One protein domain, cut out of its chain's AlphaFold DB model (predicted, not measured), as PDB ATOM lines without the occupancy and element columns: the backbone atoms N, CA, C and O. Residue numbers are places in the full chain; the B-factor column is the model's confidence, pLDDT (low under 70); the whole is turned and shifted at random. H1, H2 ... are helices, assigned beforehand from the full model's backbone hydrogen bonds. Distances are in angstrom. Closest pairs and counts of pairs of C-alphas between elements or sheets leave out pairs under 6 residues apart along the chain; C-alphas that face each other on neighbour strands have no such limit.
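This is residues 2 to 68 of the 99 residues of an uncharacterized protein of Vibrio neocaledonicus (UniProt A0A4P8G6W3). The long helix H4 and the helix H2 make the two arms of an open V, with the short helix H3 at its bend and nothing filling the space between the arms. At the open end H1 folds back on the side of H2 that is turned away from H4, while residues 46 to 68 stick out as the free arm. The printed part has 67 residues with four named helices, H1, H2, H3 and H4 along the chain, and no named strand; the class is all helix. It is only just loose, close to extended, with a radius of gyration of the C-alphas of 15.9 A, and flat, spanning 42 by 38 by 12 A.

H4, residues 41 to 66, is 38.3 A long, from C-alpha 41 at (55.118, 15.868, 25.537) to C-alpha 66 at (81.146, 26.719, 51.442). H3 is residues 32 to 37. H2, residues 14 to 29, is 22.4 A long. H1, residues 2 to 12, is 14.9 A long and begins with C-alpha 2 at (71.417, 36.629, 18.560).

H4 is close to H3 but not clearly touching, about perpendicular at 89 degrees; their closest C-alphas, Ile 35 and Asp 41, are 5.8 A apart. H2 and H4 are apart. H2 and H3 are close but not clearly touching, with the C-alphas of Phe 29 and Ile 35 closest at 7.8 A. H1 and H2 form a helical hairpin; they touch, H2 with residues 15 to 20 alone, and the C-alphas of Ile 9 and Gly 16 are closest at 4.4 A. They run opposite ways at a tilt of 37 degrees, only just steep. Every O i to N i+4 pair is within hydrogen-bond range in H2 and H3; in H1 5 of 7 are, in H4 21 of 22.

The C-alphas farthest apart, those of Gln 33 and Ser 68, are 45.2 A apart. The printed part has no cut, and its three links are tight. The mean pLDDT of the printed part is 82.0; residue 39 and residues 65 to 68 are under 70.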
ATOM      1  N   ILE A   2      69.944  36.396  18.502       75.06
ATOM      2  CA  ILE A   2      71.417  36.629  18.560       75.06
ATOM      3  C   ILE A   2      71.786  38.091  18.891       75.06
ATOM      4  O   ILE A   2      72.654  38.326  19.723       75.06
ATOM      5  N   LYS A   3      71.064  39.069  18.325       79.69
ATOM      6  CA  LYS A   3      71.253  40.504  18.623       79.69
ATOM      7  C   LYS A   3      70.974  40.883  20.088       79.69
ATOM      8  O   LYS A   3      71.586  41.806  20.599       79.69
ATOM      9  N   GLU A   4      70.071  40.174  20.768       83.38
ATOM     10  CA  GLU A   4      69.744  40.420  22.186       83.38
ATOM     11  C   GLU A   4      70.808  39.809  23.106       83.38
ATOM     12  O   GLU A   4      71.162  40.382  24.134       83.38
ATOM     13  N   TRP A   5      71.381  38.675  22.695       85.69
ATOM     14  CA  TRP A   5      72.478  38.025  23.405       85.69
ATOM     15  C   TRP A   5      73.810  38.755  23.262       85.69
ATOM     16  O   TRP A   5      74.647  38.643  24.150       85.69
ATOM     17  N   GLU A   6      74.009  39.529  22.198       83.88
ATOM     18  CA  GLU A   6      75.233  40.311  22.005       83.88
ATOM     19  C   GLU A   6      75.497  41.263  23.184       83.88
ATOM     20  O   GLU A   6      76.626  41.358  23.665       83.88
ATOM     21  N   GLY A   7      74.451  41.918  23.702       84.69
ATOM     22  CA  GLY A   7      74.554  42.785  24.880       84.69
ATOM     23  C   GLY A   7      74.873  42.005  26.156       84.69
ATOM     24  O   GLY A   7      75.748  42.396  26.924       84.69
ATOM     25  N   ILE A   8      74.224  40.856  26.348       82.25
ATOM     26  CA  ILE A   8      74.427  39.994  27.521       82.25
ATOM     27  C   ILE A   8      75.858  39.444  27.537       82.25
ATOM     28  O   ILE A   8      76.533  39.522  28.564       82.25
ATOM     29  N   ILE A   9      76.351  38.954  26.396       88.75
ATOM     30  CA  ILE A   9      77.711  38.423  26.234       88.75
ATOM     31  C   ILE A   9      78.753  39.522  26.445       88.75
ATOM     32  O   ILE A   9      79.773  39.272  27.078       88.75
ATOM     33  N   LYS A  10      78.498  40.754  25.990       86.44
ATOM     34  CA  LYS A  10      79.397  41.889  26.259       86.44
ATOM     35  C   LYS A  10      79.535  42.195  27.756       86.44
ATOM     36  O   LYS A  10      80.614  42.597  28.177       86.44
ATOM     37  N   VAL A  11      78.485  41.983  28.556       87.88
ATOM     38  CA  VAL A  11      78.492  42.254  30.008       87.88
ATOM     39  C   VAL A  11      79.027  41.074  30.828       87.88
ATOM     40  O   VAL A  11      79.788  41.275  31.768       87.88
ATOM     41  N   THR A  12      78.646  39.841  30.486       88.06
ATOM     42  CA  THR A  12      78.993  38.622  31.256       88.06
ATOM     43  C   THR A  12      80.156  37.815  30.672       88.06
ATOM     44  O   THR A  12      80.630  36.867  31.298       88.06
ATOM     45  N   GLY A  13      80.640  38.169  29.480       87.06
ATOM     46  CA  GLY A  13      81.767  37.518  28.817       87.06
ATOM     47  C   GLY A  13      81.494  36.052  28.474       87.06
ATOM     48  O   GLY A  13      80.460  35.701  27.900       87.06
ATOM     49  N   ALA A  14      82.433  35.176  28.843       85.38
ATOM     50  CA  ALA A  14      82.375  33.743  28.545       85.38
ATOM     51  C   ALA A  14      81.126  33.055  29.124       85.38
ATOM     52  O   ALA A  14      80.573  32.156  28.493       85.38
ATOM     53  N   VAL A  15      80.633  33.506  30.283       85.62
ATOM     54  CA  VAL A  15      79.423  32.948  30.911       85.62
ATOM     55  C   VAL A  15      78.191  33.204  30.039       85.62
ATOM     56  O   VAL A  15      77.372  32.307  29.840       85.62
ATOM     57  N   GLY A  16      78.094  34.394  29.440       86.06
ATOM     58  CA  GLY A  16      77.029  34.728  28.496       86.06
ATOM     59  C   GLY A  16      77.084  33.881  27.224       86.06
ATOM     60  O   GLY A  16      76.039  33.480  26.712       86.06
ATOM     61  N   LEU A  17      78.288  33.552  26.736       88.56
ATOM     62  CA  LEU A  17      78.465  32.672  25.575       88.56
ATOM     63  C   LEU A  17      77.995  31.243  25.876       88.56
ATOM     64  O   LEU A  17      77.294  30.644  25.060       88.56
ATOM     65  N   VAL A  18      78.330  30.712  27.056       88.62
ATOM     66  CA  VAL A  18      77.834  29.404  27.514       88.62
ATOM     67  C   VAL A  18      76.307  29.420  27.635       88.62
ATOM     68  O   VAL A  18      75.649  28.488  27.177       88.62
ATOM     69  N   GLY A  19      75.735  30.504  28.167       87.31
ATOM     70  CA  GLY A  19      74.285  30.702  28.239       87.31
ATOM     71  C   GLY A  19      73.609  30.714  26.863       87.31
ATOM     72  O   GLY A  19      72.592  30.044  26.680       87.31
ATOM     73  N   LEU A  20      74.197  31.399  25.876       88.62
ATOM     74  CA  LEU A  20      73.718  31.387  24.489       88.62
ATOM     75  C   LEU A  20      73.732  29.962  23.920       88.62
ATOM     76  O   LEU A  20      72.741  29.530  23.332       88.62
ATOM     77  N   LEU A  21      74.841  29.238  24.096       87.19
ATOM     78  CA  LEU A  21      74.991  27.872  23.592       87.19
ATOM     79  C   LEU A  21      73.937  26.944  24.207       87.19
ATOM     80  O   LEU A  21      73.302  26.162  23.499       87.19
ATOM     81  N   PHE A  22      73.708  27.084  25.512       87.44
ATOM     82  CA  PHE A  22      72.690  26.337  26.237       87.44
ATOM     83  C   PHE A  22      71.271  26.677  25.765       87.44
ATOM     84  O   PHE A  22      70.466  25.777  25.547       87.44
ATOM     85  N   ALA A  23      70.959  27.955  25.538       86.69
ATOM     86  CA  ALA A  23      69.658  28.366  25.007       86.69
ATOM     87  C   ALA A  23      69.399  27.780  23.607       86.69
ATOM     88  O   ALA A  23      68.287  27.343  23.298       86.69
ATOM     89  N   LEU A  24      70.437  27.736  22.770       87.75
ATOM     90  CA  LEU A  24      70.376  27.154  21.430       87.75
ATOM     91  C   LEU A  24      70.173  25.633  21.493       87.75
ATOM     92  O   LEU A  24      69.326  25.100  20.775       87.75
ATOM     93  N   LEU A  25      70.885  24.964  22.404       85.00
ATOM     94  CA  LEU A  25      70.724  23.540  22.688       85.00
ATOM     95  C   LEU A  25      69.302  23.224  23.158       85.00
ATOM     96  O   LEU A  25      68.666  22.340  22.590       85.00
ATOM     97  N   MET A  26      68.782  23.974  24.134       83.44
ATOM     98  CA  MET A  26      67.418  23.799  24.634       83.44
ATOM     99  C   MET A  26      66.412  23.935  23.496       83.44
ATOM    100  O   MET A  26      65.586  23.050  23.311       83.44
ATOM    101  N   ARG A  27      66.527  24.962  22.645       83.31
ATOM    102  CA  ARG A  27      65.617  25.121  21.499       83.31
ATOM    103  C   ARG A  27      65.577  23.889  20.593       83.31
ATOM    104  O   ARG A  27      64.523  23.571  20.054       83.31
ATOM    105  N   HIS A  28      66.708  23.213  20.420       81.25
ATOM    106  CA  HIS A  28      66.757  21.984  19.638       81.25
ATOM    107  C   HIS A  28      66.171  20.792  20.404       81.25
ATOM    108  O   HIS A  28      65.401  20.024  19.833       81.25
ATOM    109  N   PHE A  29      66.458  20.694  21.704       77.62
ATOM    110  CA  PHE A  29      65.912  19.685  22.615       77.62
ATOM    111  C   PHE A  29      64.376  19.710  22.686       77.62
ATOM    112  O   PHE A  29      63.751  18.659  22.730       77.62
ATOM    113  N   PHE A  30      63.769  20.899  22.636       77.69
ATOM    114  CA  PHE A  30      62.313  21.099  22.602       77.69
ATOM    115  C   PHE A  30      61.708  21.031  21.185       77.69
ATOM    116  O   PHE A  30      60.571  21.452  20.985       77.69
ATOM    117  N   SER A  31      62.441  20.541  20.183       79.62
ATOM    118  CA  SER A  31      61.862  20.323  18.853       79.62
ATOM    119  C   SER A  31      60.884  19.145  18.865       79.62
ATOM    120  O   SER A  31      61.108  18.145  19.547       79.62
ATOM    121  N   GLU A  32      59.819  19.237  18.065       75.62
ATOM    122  CA  GLU A  32      58.789  18.189  17.970       75.62
ATOM    123  C   GLU A  32      59.375  16.810  17.644       75.62
ATOM    124  O   GLU A  32      58.876  15.799  18.119       75.62
ATOM    125  N   GLN A  33      60.482  16.756  16.903       77.44
ATOM    126  CA  GLN A  33      61.181  15.512  16.582       77.44
ATOM    127  C   GLN A  33      61.705  14.813  17.841       77.44
ATOM    128  O   GLN A  33      61.447  13.627  18.031       77.44
ATOM    129  N   ILE A  34      62.375  15.542  18.735       73.88
ATOM    130  CA  ILE A  34      62.920  14.972  19.977       73.88
ATOM    131  C   ILE A  34      61.797  14.620  20.952       73.88
ATOM    132  O   ILE A  34      61.835  13.568  21.591       73.88
ATOM    133  N   ILE A  35      60.764  15.457  21.015       75.88
ATOM    134  CA  ILE A  35      59.599  15.208  21.862       75.88
ATOM    135  C   ILE A  35      58.834  13.964  21.380       75.88
ATOM    136  O   ILE A  35      58.471  13.108  22.188       75.88
ATOM    137  N   SER A  36      58.669  13.805  20.062       75.56
ATOM    138  CA  SER A  36      58.006  12.644  19.455       75.56
ATOM    139  C   SER A  36      58.765  11.335  19.689       75.56
ATOM    140  O   SER A  36      58.141  10.294  19.882       75.56
ATOM    141  N   LEU A  37      60.100  11.388  19.765       74.12
ATOM    142  CA  LEU A  37      60.958  10.247  20.105       74.12
ATOM    143  C   LEU A  37      60.742   9.748  21.541       74.12
ATOM    144  O   LEU A  37      60.909   8.560  21.808       74.12
ATOM    145  N   LEU A  38      60.341  10.631  22.459       72.62
ATOM    146  CA  LEU A  38      59.969  10.272  23.831       72.62
ATOM    147  C   LEU A  38      58.514   9.796  23.960       72.62
ATOM    148  O   LEU A  38      58.090   9.389  25.042       72.62
ATOM    149  N   GLY A  39      57.742   9.840  22.873       69.94
ATOM    150  CA  GLY A  39      56.379   9.318  22.791       69.94
ATOM    151  C   GLY A  39      55.300  10.191  23.438       69.94
ATOM    152  O   GLY A  39      54.121   9.982  23.159       69.94
ATOM    153  N   SER A  40      55.648  11.171  24.282       77.19
ATOM    154  CA  SER A  40      54.680  12.114  24.854       77.19
ATOM    155  C   SER A  40      55.330  13.388  25.398       77.19
ATOM    156  O   SER A  40      56.231  13.330  26.241       77.19
ATOM    157  N   ASP A  41      54.761  14.538  25.028       77.31
ATOM    158  CA  ASP A  41      55.118  15.868  25.537       77.31
ATOM    159  C   ASP A  41      55.144  15.910  27.071       77.31
ATOM    160  O   ASP A  41      56.054  16.471  27.681       77.31
ATOM    161  N   ARG A  42      54.172  15.254  27.721       78.31
ATOM    162  CA  ARG A  42      54.045  15.246  29.188       78.31
ATOM    163  C   ARG A  42      55.224  14.547  29.860       78.31
ATOM    164  O   ARG A  42      55.707  15.019  30.884       78.31
ATOM    165  N   VAL A  43      55.693  13.440  29.283       78.38
ATOM    166  CA  VAL A  43      56.814  12.656  29.825       78.38
ATOM    167  C   VAL A  43      58.116  13.441  29.703       78.38
ATOM    168  O   VAL A  43      58.898  13.495  30.651       78.38
ATOM    169  N   PHE A  44      58.312  14.128  28.579       80.44
ATOM    170  CA  PHE A  44      59.478  14.977  28.365       80.44
ATOM    171  C   PHE A  44      59.574  16.121  29.385       80.44
ATOM    172  O   PHE A  44      60.618  16.294  30.019       80.44
ATOM    173  N   PHE A  45      58.477  16.852  29.620       81.38
ATOM    174  CA  PHE A  45      58.465  17.923  30.624       81.38
ATOM    175  C   PHE A  45      58.707  17.405  32.047       81.38
ATOM    176  O   PHE A  45      59.406  18.066  32.814       81.38
ATOM    177  N   ILE A  46      58.195  16.219  32.395       82.88
ATOM    178  CA  ILE A  46      58.450  15.590  33.702       82.88
ATOM    179  C   ILE A  46      59.939  15.270  33.873       82.88
ATOM    180  O   ILE A  46      60.509  15.569  34.922       82.88
ATOM    181  N   ILE A  47      60.585  14.707  32.848       83.44
ATOM    182  CA  ILE A  47      62.019  14.385  32.892       83.44
ATOM    183  C   ILE A  47      62.846  15.661  33.059       83.44
ATOM    184  O   ILE A  47      63.717  15.719  33.928       83.44
ATOM    185  N   ILE A  48      62.550  16.707  32.284       86.00
ATOM    186  CA  ILE A  48      63.248  17.994  32.399       86.00
ATOM    187  C   ILE A  48      63.050  18.606  33.786       86.00
ATOM    188  O   ILE A  48      64.016  19.082  34.379       86.00
ATOM    189  N   ALA A  49      61.828  18.575  34.322       85.88
ATOM    190  CA  ALA A  49      61.543  19.088  35.658       85.88
ATOM    191  C   ALA A  49      62.355  18.346  36.729       85.88
ATOM    192  O   ALA A  49      62.930  18.977  37.613       85.88
ATOM    193  N   LEU A  50      62.468  17.020  36.617       86.75
ATOM    194  CA  LEU A  50      63.238  16.198  37.548       86.75
ATOM    195  C   LEU A  50      64.738  16.527  37.474       86.75
ATOM    196  O   LEU A  50      65.370  16.749  38.508       86.75
ATOM    197  N   VAL A  51      65.292  16.646  36.262       88.38
ATOM    198  CA  VAL A  51      66.693  17.053  36.049       88.38
ATOM    199  C   VAL A  51      66.949  18.460  36.595       88.38
ATOM    200  O   VAL A  51      67.961  18.682  37.258       88.38
ATOM    201  N   ALA A  52      66.028  19.402  36.379       90.31
ATOM    202  CA  ALA A  52      66.147  20.768  36.881       90.31
ATOM    203  C   ALA A  52      66.127  20.821  38.415       90.31
ATOM    204  O   ALA A  52      66.991  21.463  39.012       90.31
ATOM    205  N   ILE A  53      65.197  20.106  39.059       92.62
ATOM    206  CA  ILE A  53      65.140  19.995  40.524       92.62
ATOM    207  C   ILE A  53      66.453  19.419  41.055       92.62
ATOM    208  O   ILE A  53      67.045  19.987  41.971       92.62
ATOM    209  N   PHE A  54      66.947  18.334  40.455       91.19
ATOM    210  CA  PHE A  54      68.215  17.728  40.855       91.19
ATOM    211  C   PHE A  54      69.390  18.705  40.725       91.19
ATOM    212  O   PHE A  54      70.208  18.814  41.638       91.19
ATOM    213  N   PHE A  55      69.452  19.461  39.628       91.44
ATOM    214  CA  PHE A  55      70.506  20.449  39.402       91.44
ATOM    215  C   PHE A  55      70.459  21.591  40.426       91.44
ATOM    216  O   PHE A  55      71.494  21.974  40.969       91.44
ATOM    217  N   ILE A  56      69.261  22.089  40.752       91.31
ATOM    218  CA  ILE A  56      69.061  23.105  41.795       91.31
ATOM    219  C   ILE A  56      69.519  22.571  43.156       91.31
ATOM    220  O   ILE A  56      70.266  23.254  43.855       91.31
ATOM    221  N   LEU A  57      69.130  21.344  43.516       91.38
ATOM    222  CA  LEU A  57      69.571  20.705  44.759       91.38
ATOM    223  C   LEU A  57      71.098  20.546  44.806       91.38
ATOM    224  O   LEU A  57      71.698  20.790  45.850       91.38
ATOM    225  N   MET A  58      71.732  20.206  43.680       87.19
ATOM    226  CA  MET A  58      73.193  20.136  43.553       87.19
ATOM    227  C   MET A  58      73.865  21.494  43.773       87.19
ATOM    228  O   MET A  58      74.827  21.584  44.535       87.19
ATOM    229  N   ILE A  59      73.343  22.559  43.157       89.81
ATOM    230  CA  ILE A  59      73.832  23.926  43.368       89.81
ATOM    231  C   ILE A  59      73.694  24.302  44.848       89.81
ATOM    232  O   ILE A  59      74.677  24.706  45.464       89.81
ATOM    233  N   ILE A  60      72.519  24.104  45.453       90.38
ATOM    234  CA  ILE A  60      72.285  24.394  46.878       90.38
ATOM    235  C   ILE A  60      73.259  23.609  47.768       90.38
ATOM    236  O   ILE A  60      73.840  24.180  48.691       90.38
ATOM    237  N   ALA A  61      73.483  22.325  47.482       86.88
ATOM    238  CA  ALA A  61      74.425  21.492  48.225       86.88
ATOM    239  C   ALA A  61      75.870  22.008  48.116       86.88
ATOM    240  O   ALA A  61      76.589  22.033  49.116       86.88
ATOM    241  N   LEU A  62      76.290  22.460  46.931       85.56
ATOM    242  CA  LEU A  62      77.609  23.060  46.707       85.56
ATOM    243  C   LEU A  62      77.769  24.397  47.443       85.56
ATOM    244  O   LEU A  62      78.798  24.605  48.087       85.56
ATOM    245  N   LEU A  63      76.757  25.273  47.409       86.75
ATOM    246  CA  LEU A  63      76.790  26.539  48.150       86.75
ATOM    247  C   LEU A  63      76.807  26.309  49.668       86.75
ATOM    248  O   LEU A  63      77.608  26.926  50.367       86.75
ATOM    249  N   ASN A  64      75.998  25.378  50.182       75.56
ATOM    250  CA  ASN A  64      75.998  25.039  51.610       75.56
ATOM    251  C   ASN A  64      77.320  24.413  52.074       75.56
ATOM    252  O   ASN A  64      77.668  24.524  53.250       75.56
ATOM    253  N   ARG A  65      78.096  23.800  51.170       62.12
ATOM    254  CA  ARG A  65      79.425  23.269  51.496       62.12
ATOM    255  C   ARG A  65      80.438  24.378  51.791       62.12
ATOM    256  O   ARG A  65      81.300  24.182  52.641       62.12
ATOM    257  N   SER A  66      80.300  25.548  51.160       57.00
ATOM    258  CA  SER A  66      81.146  26.719  51.442       57.00
ATOM    259  C   SER A  66      80.893  27.308  52.833       57.00
ATOM    260  O   SER A  66      81.797  27.900  53.413       57.00
ATOM    261  N   SER A  67      79.692  27.123  53.387       54.06
ATOM    262  CA  SER A  67      79.330  27.572  54.739       54.06
ATOM    263  C   SER A  67      79.747  26.582  55.836       54.06
ATOM    264  O   SER A  67      79.685  26.911  57.018       54.06
ATOM    265  N   SER A  68      80.194  25.377  55.461       50.34
ATOM    266  CA  SER A  68      80.748  24.368  56.375       50.34
ATOM    267  C   SER A  68      82.284  24.393  56.414       50.34
ATOM    268  O   SER A  68      82.912  23.395  56.759       50.34
TER     269      SER A  68